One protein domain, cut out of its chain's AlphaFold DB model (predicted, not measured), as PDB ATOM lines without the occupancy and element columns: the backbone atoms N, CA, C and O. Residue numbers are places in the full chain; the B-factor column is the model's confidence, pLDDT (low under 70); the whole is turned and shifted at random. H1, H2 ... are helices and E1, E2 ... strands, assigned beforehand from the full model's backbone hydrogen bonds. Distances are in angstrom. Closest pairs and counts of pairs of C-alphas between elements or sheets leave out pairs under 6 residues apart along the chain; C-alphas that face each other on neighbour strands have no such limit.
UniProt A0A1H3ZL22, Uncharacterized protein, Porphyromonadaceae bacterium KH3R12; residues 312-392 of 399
ATOM      1  N   LEU A 312    -146.609  45.974 -19.757       91.50
ATOM      2  CA  LEU A 312    -146.798  45.618 -21.163       91.50
ATOM      3  C   LEU A 312    -146.523  46.836 -22.053       91.50
ATOM      4  O   LEU A 312    -147.201  47.857 -21.940       91.50
ATOM      5  N   ASN A 313    -145.585  46.701 -22.984       89.75
ATOM      6  CA  ASN A 313    -145.444  47.626 -24.094       89.75
ATOM      7  C   ASN A 313    -146.392  47.195 -25.221       89.75
ATOM      8  O   ASN A 313    -146.138  46.224 -25.932       89.75
ATOM      9  N   GLU A 314    -147.492  47.927 -25.395       89.50
ATOM     10  CA  GLU A 314    -148.519  47.612 -26.399       89.50
ATOM     11  C   GLU A 314    -148.012  47.686 -27.853       89.50
ATOM     12  O   GLU A 314    -148.630  47.112 -28.746       89.50
ATOM     13  N   ILE A 315    -146.889  48.371 -28.106       86.50
ATOM     14  CA  ILE A 315    -146.302  48.521 -29.446       86.50
ATOM     15  C   ILE A 315    -145.473  47.289 -29.816       86.50
ATOM     16  O   ILE A 315    -145.547  46.810 -30.946       86.50
ATOM     17  N   THR A 316    -144.660  46.789 -28.884       86.75
ATOM     18  CA  THR A 316    -143.764  45.647 -29.127       86.75
ATOM     19  C   THR A 316    -144.382  44.310 -28.724       86.75
ATOM     20  O   THR A 316    -143.913  43.270 -29.174       86.75
ATOM     21  N   GLY A 317    -145.429  44.325 -27.895       89.06
ATOM     22  CA  GLY A 317    -146.036  43.132 -27.303       89.06
ATOM     23  C   GLY A 317    -145.214  42.516 -26.166       89.06
ATOM     24  O   GLY A 317    -145.623  41.496 -25.614       89.06
ATOM     25  N   ASN A 318    -144.078  43.124 -25.806       91.44
ATOM     26  CA  ASN A 318    -143.182  42.630 -24.765       91.44
ATOM     27  C   ASN A 318    -143.515  43.242 -23.404       91.44
ATOM     28  O   ASN A 318    -143.940  44.392 -23.301       91.44
ATOM     29  N   TYR A 319    -143.244  42.487 -22.347       95.19
ATOM     30  CA  TYR A 319    -143.307  42.975 -20.975       95.19
ATOM     31  C   TYR A 319    -141.961  43.583 -20.568       95.19
ATOM     32  O   TYR A 319    -140.952  42.885 -20.476       95.19
ATOM     33  N   GLU A 320    -141.941  44.886 -20.315       94.56
ATOM     34  CA  GLU A 320    -140.741  45.632 -19.954       94.56
ATOM     35  C   GLU A 320    -140.364  45.417 -18.486       94.56
ATOM     36  O   GLU A 320    -141.141  45.673 -17.557       94.56
ATOM     37  N   ILE A 321    -139.127  44.969 -18.286       89.50
ATOM     38  CA  ILE A 321    -138.480  44.774 -16.997       89.50
ATOM     39  C   ILE A 321    -137.470  45.904 -16.811       89.50
ATOM     40  O   ILE A 321    -136.435  45.977 -17.473       89.50
ATOM     41  N   SER A 322    -137.786  46.796 -15.880       83.44
ATOM     42  CA  SER A 322    -137.018  48.009 -15.585       83.44
ATOM     43  C   SER A 322    -136.368  47.988 -14.197       83.44
ATOM     44  O   SER A 322    -135.483  48.802 -13.924       83.44
ATOM     45  N   THR A 323    -136.789  47.064 -13.323       78.25
ATOM     46  CA  THR A 323    -136.309  46.936 -11.940       78.25
ATOM     47  C   THR A 323    -135.937  45.496 -11.585       78.25
ATOM     48  O   THR A 323    -136.439  44.529 -12.161       78.25
ATOM     49  N   ILE A 324    -135.098  45.339 -10.553       77.81
ATOM     50  CA  ILE A 324    -134.775  44.022  -9.986       77.81
ATOM     51  C   ILE A 324    -136.010  43.315  -9.405       77.81
ATOM     52  O   ILE A 324    -136.100  42.097  -9.480       77.81
ATOM     53  N   ALA A 325    -136.982  44.059  -8.864       71.56
ATOM     54  CA  ALA A 325    -138.208  43.482  -8.314       71.56
ATOM     55  C   ALA A 325    -139.094  42.868  -9.411       71.56
ATOM     56  O   ALA A 325    -139.631  41.781  -9.216       71.56
ATOM     57  N   GLN A 326    -139.177  43.512 -10.582       83.56
ATOM     58  CA  GLN A 326    -139.863  42.957 -11.753       83.56
ATOM     59  C   GLN A 326    -139.172  41.691 -12.262       83.56
ATOM     60  O   GLN A 326    -139.838  40.685 -12.497       83.56
ATOM     61  N   LEU A 327    -137.838  41.701 -12.352       85.25
ATOM     62  CA  LEU A 327    -137.068  40.523 -12.759       85.25
ATOM     63  C   LEU A 327    -137.272  39.347 -11.791       85.25
ATOM     64  O   LEU A 327    -137.513  38.218 -12.215       85.25
ATOM     65  N   VAL A 328    -137.212  39.625 -10.489       78.94
ATOM     66  CA  VAL A 328    -137.479  38.650  -9.431       78.94
ATOM     67  C   VAL A 328    -138.912  38.110  -9.557       78.94
ATOM     68  O   VAL A 328    -139.091  36.897  -9.608       78.94
ATOM     69  N   THR A 329    -139.917  38.976  -9.703       80.19
ATOM     70  CA  THR A 329    -141.329  38.580  -9.867       80.19
ATOM     71  C   THR A 329    -141.524  37.641 -11.053       80.19
ATOM     72  O   THR A 329    -142.110  36.572 -10.894       80.19
ATOM     73  N   VAL A 330    -140.973  37.987 -12.221       88.12
ATOM     74  CA  VAL A 330    -141.043  37.144 -13.423       88.12
ATOM     75  C   VAL A 330    -140.327  35.810 -13.203       88.12
ATOM     76  O   VAL A 330    -140.878  34.770 -13.546       88.12
ATOM     77  N   SER A 331    -139.149  35.800 -12.566       87.38
ATOM     78  CA  SER A 331    -138.411  34.554 -12.296       87.38
ATOM     79  C   SER A 331    -139.214  33.543 -11.468       87.38
ATOM     80  O   SER A 331    -139.092  32.340 -11.682       87.38
ATOM     81  N   TRP A 332    -140.057  34.025 -10.550       81.69
ATOM     82  CA  TRP A 332    -140.912  33.183  -9.716       81.69
ATOM     83  C   TRP A 332    -142.232  32.827 -10.407       81.69
ATOM     84  O   TRP A 332    -142.638  31.672 -10.330       81.69
ATOM     85  N   LEU A 333    -142.841  33.756 -11.154       84.94
ATOM     86  CA  LEU A 333    -144.024  33.485 -11.983       84.94
ATOM     87  C   LEU A 333    -143.771  32.407 -13.034       84.94
ATOM     88  O   LEU A 333    -144.646  31.600 -13.307       84.94
ATOM     89  N   LEU A 334    -142.577  32.380 -13.625       88.56
ATOM     90  CA  LEU A 334    -142.197  31.360 -14.605       88.56
ATOM     91  C   LEU A 334    -142.011  29.968 -13.974       88.56
ATOM     92  O   LEU A 334    -142.107  28.961 -14.680       88.56
ATOM     93  N   ALA A 335    -141.771  29.910 -12.660       83.44
ATOM     94  CA  ALA A 335    -141.614  28.675 -11.895       83.44
ATOM     95  C   ALA A 335    -142.945  28.136 -11.339       83.44
ATOM     96  O   ALA A 335    -143.070  26.928 -11.139       83.44
ATOM     97  N   GLY A 336    -143.935  29.001 -11.095       81.12
ATOM     98  CA  GLY A 336    -145.246  28.620 -10.573       81.12
ATOM     99  C   GLY A 336    -146.191  29.810 -10.397       81.12
ATOM    100  O   GLY A 336    -145.784  30.964 -10.525       81.12
ATOM    101  N   ASP A 337    -147.468  29.520 -10.135       75.38
ATOM    102  CA  ASP A 337    -148.485  30.552  -9.910       75.38
ATOM    103  C   ASP A 337    -148.080  31.453  -8.733       75.38
ATOM    104  O   ASP A 337    -147.619  30.973  -7.692       75.38
ATOM    105  N   LEU A 338    -148.262  32.767  -8.876       70.50
ATOM    106  CA  LEU A 338    -147.834  33.736  -7.867       70.50
ATOM    107  C   LEU A 338    -148.841  34.879  -7.755       70.50
ATOM    108  O   LEU A 338    -149.138  35.562  -8.726       70.50
ATOM    109  N   ASN A 339    -149.334  35.120  -6.539       67.06
ATOM    110  CA  ASN A 339    -150.203  36.254  -6.205       67.06
ATOM    111  C   ASN A 339    -151.442  36.416  -7.120       67.06
ATOM    112  O   ASN A 339    -151.815  37.527  -7.487       67.06
ATOM    113  N   GLY A 340    -152.075  35.298  -7.490       69.81
ATOM    114  CA  GLY A 340    -153.273  35.278  -8.342       69.81
ATOM    115  C   GLY A 340    -152.997  35.288  -9.849       69.81
ATOM    116  O   GLY A 340    -153.937  35.149 -10.626       69.81
ATOM    117  N   GLU A 341    -151.735  35.393 -10.261       78.00
ATOM    118  CA  GLU A 341    -151.302  35.256 -11.652       78.00
ATOM    119  C   GLU A 341    -150.928  33.801 -11.966       78.00
ATOM    120  O   GLU A 341    -150.251  33.146 -11.164       78.00
ATOM    121  N   SER A 342    -151.327  33.297 -13.141       81.88
ATOM    122  CA  SER A 342    -151.018  31.919 -13.540       81.88
ATOM    123  C   SER A 342    -149.692  31.808 -14.288       81.88
ATOM    124  O   SER A 342    -149.481  32.468 -15.304       81.88
ATOM    125  N   GLN A 343    -148.837  30.878 -13.867       89.94
ATOM    126  CA  GLN A 343    -147.600  30.532 -14.568       89.94
ATOM    127  C   GLN A 343    -147.848  30.181 -16.035       89.94
ATOM    128  O   GLN A 343    -147.053  30.539 -16.907       89.94
ATOM    129  N   SER A 344    -148.968  29.522 -16.327       90.06
ATOM    130  CA  SER A 344    -149.320  29.131 -17.690       90.06
ATOM    131  C   SER A 344    -149.506  30.339 -18.618       90.06
ATOM    132  O   SER A 344    -149.048  30.302 -19.758       90.06
ATOM    133  N   ASP A 345    -150.052  31.446 -18.108       89.50
ATOM    134  CA  ASP A 345    -150.227  32.688 -18.866       89.50
ATOM    135  C   ASP A 345    -148.911  33.446 -19.049       89.50
ATOM    136  O   ASP A 345    -148.706  34.108 -20.069       89.50
ATOM    137  N   TRP A 346    -148.028  33.388 -18.050       91.75
ATOM    138  CA  TRP A 346    -146.764  34.127 -18.048       91.75
ATOM    139  C   TRP A 346    -145.648  33.413 -18.808       91.75
ATOM    140  O   TRP A 346    -144.843  34.073 -19.460       91.75
ATOM    141  N   SER A 347    -145.644  32.081 -18.810       91.25
ATOM    142  CA  SER A 347    -144.678  31.253 -19.544       91.25
ATOM    143  C   SER A 347    -144.783  31.371 -21.067       91.25
ATOM    144  O   SER A 347    -143.857  30.979 -21.772       91.25
ATOM    145  N   ALA A 348    -145.881  31.924 -21.588       91.12
ATOM    146  CA  ALA A 348    -146.071  32.186 -23.013       91.12
ATOM    147  C   ALA A 348    -145.649  33.605 -23.446       91.12
ATOM    148  O   ALA A 348    -145.756  33.937 -24.627       91.12
ATOM    149  N   ARG A 349    -145.217  34.461 -22.509       93.56
ATOM    150  CA  ARG A 349    -144.913  35.879 -22.762       93.56
ATOM    151  C   ARG A 349    -143.437  36.090 -23.087       93.56
ATOM    152  O   ARG A 349    -142.585  35.267 -22.770       93.56
ATOM    153  N   THR A 350    -143.151  37.226 -23.710       96.31
ATOM    154  CA  THR A 350    -141.796  37.721 -23.969       96.31
ATOM    155  C   THR A 350    -141.518  38.957 -23.127       96.31
ATOM    156  O   THR A 350    -142.410  39.766 -22.855       96.31
ATOM    157  N   PHE A 351    -140.268  39.100 -22.704       96.81
ATOM    158  CA  PHE A 351    -139.823  40.116 -21.762       96.81
ATOM    159  C   PHE A 351    -138.682  40.929 -22.363       96.81
ATOM    160  O   PHE A 351    -137.801  40.369 -23.010       96.81
ATOM    161  N   ASP A 352    -138.671  42.236 -22.119       96.50
ATOM    162  CA  ASP A 352    -137.581  43.111 -22.546       96.50
ATOM    163  C   ASP A 352    -136.926  43.807 -21.360       96.50
ATOM    164  O   ASP A 352    -137.595  44.464 -20.563       96.50
ATOM    165  N   ILE A 353    -135.606  43.674 -21.236       94.81
ATOM    166  CA  ILE A 353    -134.843  44.326 -20.174       94.81
ATOM    167  C   ILE A 353    -134.434  45.718 -20.649       94.81
ATOM    168  O   ILE A 353    -133.500  45.918 -21.434       94.81
ATOM    169  N   VAL A 354    -135.178  46.718 -20.183       90.69
ATOM    170  CA  VAL A 354    -135.057  48.087 -20.694       90.69
ATOM    171  C   VAL A 354    -133.944  48.874 -19.998       90.69
ATOM    172  O   VAL A 354    -133.259  49.652 -20.663       90.69
ATOM    173  N   ASN A 355    -133.662  48.577 -18.724       85.00
ATOM    174  CA  ASN A 355    -132.622  49.225 -17.913       85.00
ATOM    175  C   ASN A 355    -131.503  48.258 -17.505       85.00
ATOM    176  O   ASN A 355    -131.733  47.058 -17.377       85.00
ATOM    177  N   ASP A 356    -130.319  48.797 -17.207       87.00
ATOM    178  CA  ASP A 356    -129.245  48.031 -16.568       87.00
ATOM    179  C   ASP A 356    -129.651  47.638 -15.142       87.00
ATOM    180  O   ASP A 356    -129.918  48.493 -14.290       87.00
ATOM    181  N   ILE A 357    -129.678  46.333 -14.863       83.88
ATOM    182  CA  ILE A 357    -130.055  45.786 -13.556       83.88
ATOM    183  C   ILE A 357    -128.817  45.174 -12.909       83.88
ATOM    184  O   ILE A 357    -128.287  44.163 -13.367       83.88
ATOM    185  N   LYS A 358    -128.379  45.770 -11.795       84.44
ATOM    186  CA  LYS A 358    -127.287  45.234 -10.977       84.44
ATOM    187  C   LYS A 358    -127.819  44.346  -9.856       84.44
ATOM    188  O   LYS A 358    -128.555  44.804  -8.981       84.44
ATOM    189  N   VAL A 359    -127.409  43.083  -9.861       77.00
ATOM    190  CA  VAL A 359    -127.719  42.080  -8.841       77.00
ATOM    191  C   VAL A 359    -126.602  42.041  -7.803       77.00
ATOM    192  O   VAL A 359    -125.437  41.833  -8.127       77.00
ATOM    193  N   SER A 360    -126.959  42.233  -6.531       71.00
ATOM    194  CA  SER A 360    -125.980  42.245  -5.436       71.00
ATOM    195  C   SER A 360    -125.282  40.894  -5.235       71.00
ATOM    196  O   SER A 360    -125.874  39.830  -5.440       71.00
ATOM    197  N   ASP A 361    -124.065  40.923  -4.689       63.16
ATOM    198  CA  ASP A 361    -123.294  39.715  -4.352       63.16
ATOM    199  C   ASP A 361    -123.988  38.827  -3.310       63.16
ATOM    200  O   ASP A 361    -123.798  37.612  -3.278       63.16
ATOM    201  N   ARG A 362    -124.864  39.413  -2.482       60.16
ATOM    202  CA  ARG A 362    -125.689  38.668  -1.524       60.16
ATOM    203  C   ARG A 362    -126.724  37.782  -2.221       60.16
ATOM    204  O   ARG A 362    -127.004  36.691  -1.725       60.16
ATOM    205  N   ILE A 363    -127.285  38.240  -3.343       65.69
ATOM    206  CA  ILE A 363    -128.180  37.433  -4.183       65.69
ATOM    207  C   ILE A 363    -127.351  36.384  -4.929       65.69
ATOM    208  O   ILE A 363    -127.704  35.214  -4.872       65.69
ATOM    209  N   LYS A 364    -126.193  36.758  -5.494       70.25
ATOM    210  CA  LYS A 364    -125.258  35.821  -6.147       70.25
ATOM    211  C   LYS A 364    -124.886  34.631  -5.253       70.25
ATOM    212  O   LYS A 364    -124.974  33.485  -5.676       70.25
ATOM    213  N   ALA A 365    -124.534  34.889  -3.992       59.72
ATOM    214  CA  ALA A 365    -124.126  33.862  -3.030       59.72
ATOM    215  C   ALA A 365    -125.267  32.943  -2.558       59.72
ATOM    216  O   ALA A 365    -125.006  31.889  -1.979       59.72
ATOM    217  N   LYS A 366    -126.530  33.345  -2.754       61.72
ATOM    218  CA  LYS A 366    -127.715  32.570  -2.349       61.72
ATOM    219  C   LYS A 366    -128.598  32.149  -3.535       61.72
ATOM    220  O   LYS A 366    -129.635  31.537  -3.296       61.72
ATOM    221  N   GLY A 367    -128.163  32.440  -4.765       62.78
ATOM    222  CA  GLY A 367    -128.748  32.018  -6.039       62.78
ATOM    223  C   GLY A 367    -130.277  32.043  -6.064       62.78
ATOM    224  O   GLY A 367    -130.900  33.062  -5.746       62.78
ATOM    225  N   ASP A 368    -130.838  30.866  -6.359       66.38
ATOM    226  CA  ASP A 368    -132.270  30.585  -6.542       66.38
ATOM    227  C   ASP A 368    -133.158  30.942  -5.353       66.38
ATOM    228  O   ASP A 368    -134.368  31.088  -5.502       66.38
ATOM    229  N   ARG A 369    -132.573  31.135  -4.168       64.62
ATOM    230  CA  ARG A 369    -133.331  31.507  -2.976       64.62
ATOM    231  C   ARG A 369    -133.979  32.889  -3.085       64.62
ATOM    232  O   ARG A 369    -135.016  33.114  -2.470       64.62
ATOM    233  N   TYR A 370    -133.357  33.832  -3.795       66.06
ATOM    234  CA  TYR A 370    -133.861  35.213  -3.908       66.06
ATOM    235  C   TYR A 370    -134.243  35.585  -5.336       66.06
ATOM    236  O   TYR A 370    -135.234  36.278  -5.552       66.06
ATOM    237  N   LEU A 371    -133.449  35.126  -6.296       74.12
ATOM    238  CA  LEU A 371    -133.659  35.317  -7.718       74.12
ATOM    239  C   LEU A 371    -133.570  33.928  -8.325       74.12
ATOM    240  O   LEU A 371    -132.515  33.319  -8.215       74.12
ATOM    241  N   ASN A 372    -134.655  33.414  -8.903       81.38
ATOM    242  CA  ASN A 372    -134.708  32.047  -9.417       81.38
ATOM    243  C   ASN A 372    -133.919  31.947 -10.738       81.38
ATOM    244  O   ASN A 372    -134.494  31.878 -11.824       81.38
ATOM    245  N   VAL A 373    -132.590  32.037 -10.637       84.06
ATOM    246  CA  VAL A 373    -131.636  32.087 -11.751       84.06
ATOM    247  C   VAL A 373    -131.746  30.825 -12.597       84.06
ATOM    248  O   VAL A 373    -131.729  30.919 -13.820       84.06
ATOM    249  N   SER A 374    -131.948  29.661 -11.978       84.44
ATOM    250  CA  SER A 374    -132.208  28.409 -12.692       84.44
ATOM    251  C   SER A 374    -133.432  28.519 -13.606       84.44
ATOM    252  O   SER A 374    -133.369  28.134 -14.773       84.44
ATOM    253  N   THR A 375    -134.530  29.103 -13.117       87.94
ATOM    254  CA  THR A 375    -135.717  29.357 -13.944       87.94
ATOM    255  C   THR A 375    -135.432  30.397 -15.025       87.94
ATOM    256  O   THR A 375    -135.747  30.153 -16.186       87.94
ATOM    257  N   LEU A 376    -134.774  31.514 -14.703       90.06
ATOM    258  CA  LEU A 376    -134.406  32.523 -15.706       90.06
ATOM    259  C   LEU A 376    -133.553  31.937 -16.836       90.06
ATOM    260  O   LEU A 376    -133.797  32.235 -18.000       90.06
ATOM    261  N   ASN A 377    -132.618  31.045 -16.514       88.81
ATOM    262  CA  ASN A 377    -131.785  30.358 -17.496       88.81
ATOM    263  C   ASN A 377    -132.589  29.402 -18.385       88.81
ATOM    264  O   ASN A 377    -132.321  29.319 -19.584       88.81
ATOM    265  N   ASN A 378    -133.595  28.718 -17.831       90.88
ATOM    266  CA  ASN A 378    -134.489  27.845 -18.600       90.88
ATOM    267  C   ASN A 378    -135.374  28.626 -19.582       90.88
ATOM    268  O   ASN A 378    -135.717  28.103 -20.639       90.88
ATOM    269  N   TYR A 379    -135.719  29.871 -19.246       92.38
ATOM    270  CA  TYR A 379    -136.563  30.748 -20.062       92.38
ATOM    271  C   TYR A 379    -135.780  31.867 -20.762       92.38
ATOM    272  O   TYR A 379    -136.389  32.792 -21.290       92.38
ATOM    273  N   LYS A 380    -134.443  31.802 -20.806       92.00
ATOM    274  CA  LYS A 380    -133.585  32.906 -21.280       92.00
ATOM    275  C   LYS A 380    -133.929  33.410 -22.684       92.00
ATOM    276  O   LYS A 380    -133.805  34.599 -22.951       92.00
ATOM    277  N   ASP A 381    -134.421  32.528 -23.554       93.56
ATOM    278  CA  ASP A 381    -134.785  32.859 -24.936       93.56
ATOM    279  C   ASP A 381    -136.038  33.755 -25.023       93.56
ATOM    280  O   ASP A 381    -136.334  34.311 -26.079       93.56
ATOM    281  N   GLN A 382    -136.768  33.922 -23.915       94.69
ATOM    282  CA  GLN A 382    -137.902  34.838 -23.792       94.69
ATOM    283  C   GLN A 382    -137.491  36.254 -23.370       94.69
ATOM    284  O   GLN A 382    -138.347  37.138 -23.368       94.69
ATOM    285  N   PHE A 383    -136.220  36.483 -23.018       95.69
ATOM    286  CA  PHE A 383    -135.714  37.772 -22.542       95.69
ATOM    287  C   PHE A 383    -134.837  38.446 -23.601       95.69
ATOM    288  O   PHE A 383    -133.739  37.979 -23.908       95.69
ATOM    289  N   SER A 384    -135.274  39.591 -24.123       95.12
ATOM    290  CA  SER A 384    -134.400  40.481 -24.889       95.12
ATOM    291  C   SER A 384    -133.555  41.354 -23.961       95.12
ATOM    292  O   SER A 384    -133.974  41.715 -22.861       95.12
ATOM    293  N   ASN A 385    -132.343  41.694 -24.417       94.06
ATOM    294  CA  ASN A 385    -131.368  42.492 -23.665       94.06
ATOM    295  C   ASN A 385    -130.965  41.872 -22.310       94.06
ATOM    296  O   ASN A 385    -130.659  42.579 -21.347       94.06
ATOM    297  N   ALA A 386    -130.958  40.534 -22.224       91.12
ATOM    298  CA  ALA A 386    -130.553  39.788 -21.030       91.12
ATOM    299  C   ALA A 386    -129.126  40.131 -20.556       91.12
ATOM    300  O   ALA A 386    -128.822  40.011 -19.368       91.12
ATOM    301  N   ASP A 387    -128.268  40.615 -21.460       91.56
ATOM    302  CA  ASP A 387    -126.913  41.103 -21.197       91.56
ATOM    303  C   ASP A 387    -126.865  42.275 -20.195       91.56
ATOM    304  O   ASP A 387    -125.886  42.402 -19.456       91.56
ATOM    305  N   LYS A 388    -127.949  43.054 -20.076       90.88
ATOM    306  CA  LYS A 388    -128.075  44.183 -19.138       90.88
ATOM    307  C   LYS A 388    -128.240  43.786 -17.669       90.88
ATOM    308  O   LYS A 388    -128.186  44.650 -16.790       90.88
ATOM    309  N   VAL A 389    -128.446  42.502 -17.366       90.69
ATOM    310  CA  VAL A 389    -128.528  42.020 -15.980       90.69
ATOM    311  C   VAL A 389    -127.187  41.458 -15.552       90.69
ATOM    312  O   VAL A 389    -126.772  40.385 -15.990       90.69
ATOM    313  N   THR A 390    -126.510  42.171 -14.660       90.25
ATOM    314  CA  THR A 390    -125.155  41.827 -14.225       90.25
ATOM    315  C   THR A 390    -125.060  41.716 -12.712       90.25
ATOM    316  O   THR A 390    -125.742  42.424 -11.976       90.25
ATOM    317  N   TYR A 391    -124.200  40.827 -12.228       84.25
ATOM    318  CA  TYR A 391    -123.739  40.837 -10.843       84.25
ATOM    319  C   TYR A 391    -122.763  42.003 -10.596       84.25
ATOM    320  O   TYR A 391    -122.298  42.643 -11.541       84.25
ATOM    321  N   SER A 392    -122.407  42.277  -9.335       77.38
ATOM    322  CA  SER A 392    -121.481  43.370  -8.979       77.38
ATOM    323  C   SER A 392    -120.120  43.296  -9.686       77.38
ATOM    324  O   SER A 392    -119.490  44.326  -9.915       77.38
TER     325      SER A 392
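What this domain is: This is residues 312 to 392 of the 399 residues of an uncharacterized protein of Porphyromonadaceae bacterium KH3R12 (UniProt A0A1H3ZL22). Two small pairs of parallel strands, E1 with E2 and E3 with E4, lie one after the other along one side of the domain, with helix H1 in the middle beside them. Each pair is made by a loop of chain that runs out through two helices and comes back: H1 and H2 lie between E1 and E2, H3 and H4 between E3 and E4. The printed part has 81 residues, in the order E1, H1, H2, E2, E3, H3, H4, E4, and makes two parallel two-stranded sheets. It is mixed, helices and strands, with under half of its residues, 36, in named elements. The whole is compact, with a radius of gyration of the C-alphas of 12.2 A and spans of 34 by 25 by 20 A.

How they stand to each other: E1, residues 319 to 321, and E2, residues 351 to 353, are parallel neighbours at 30 degrees, with N 321 and O 352 2.8 A apart, within hydrogen-bond range. H1, residues 324 to 333, and H2, residues 343 to 346, only just touch, with 3 pairs of C-alphas within 8 A, the closest those of Leu 333 and Gln 343 at 5.3 A. E1, H1, H2 and E2 form a strand-helix-strand unit, two parallel neighbour strands with helices between, and its crossover is right-handed. E3, residues 357 to 359, and E4, residues 389 to 391, are parallel neighbours at 30 degrees, with N 359 and O 390 2.8 A apart, within hydrogen-bond range. With H3, residues 361 to 364, and H4, residues 373 to 378, they form a second right-handed unit. H1 and H4 touch, closest at the C-alphas of Ser 331 and Leu 376, 5.6 A, the same way at a steep tilt of 57 degrees. H3 touches no helix. Residues 351 to 352 of E2 also pair, parallel, with residues 383 to 384. Every O i to N i+4 pair is within hydrogen-bond range in H1 and H4; H2 and H3 are too short for such a pair.

Where its parts are: E1 begins at C-alpha 319, (-143.307, 42.975, -20.975). H1 is 14.2 A from first to last C-alpha, beginning at C-alpha 324, (-134.775, 44.022, -9.986). H4 is 8.5 A long, E4 7.1 A. E4 ends at C-alpha 391, (-123.739, 40.837, -10.843).

The domain as a whole: The C-alphas of Ile 315 and Ala 365, the two farthest apart, are 37.5 A apart. The printed part has no cut, and no link is long. The mean pLDDT of the printed part is 83.7; it is under 70 at residues 339 to 340, 361 to 363 and 365 to 370.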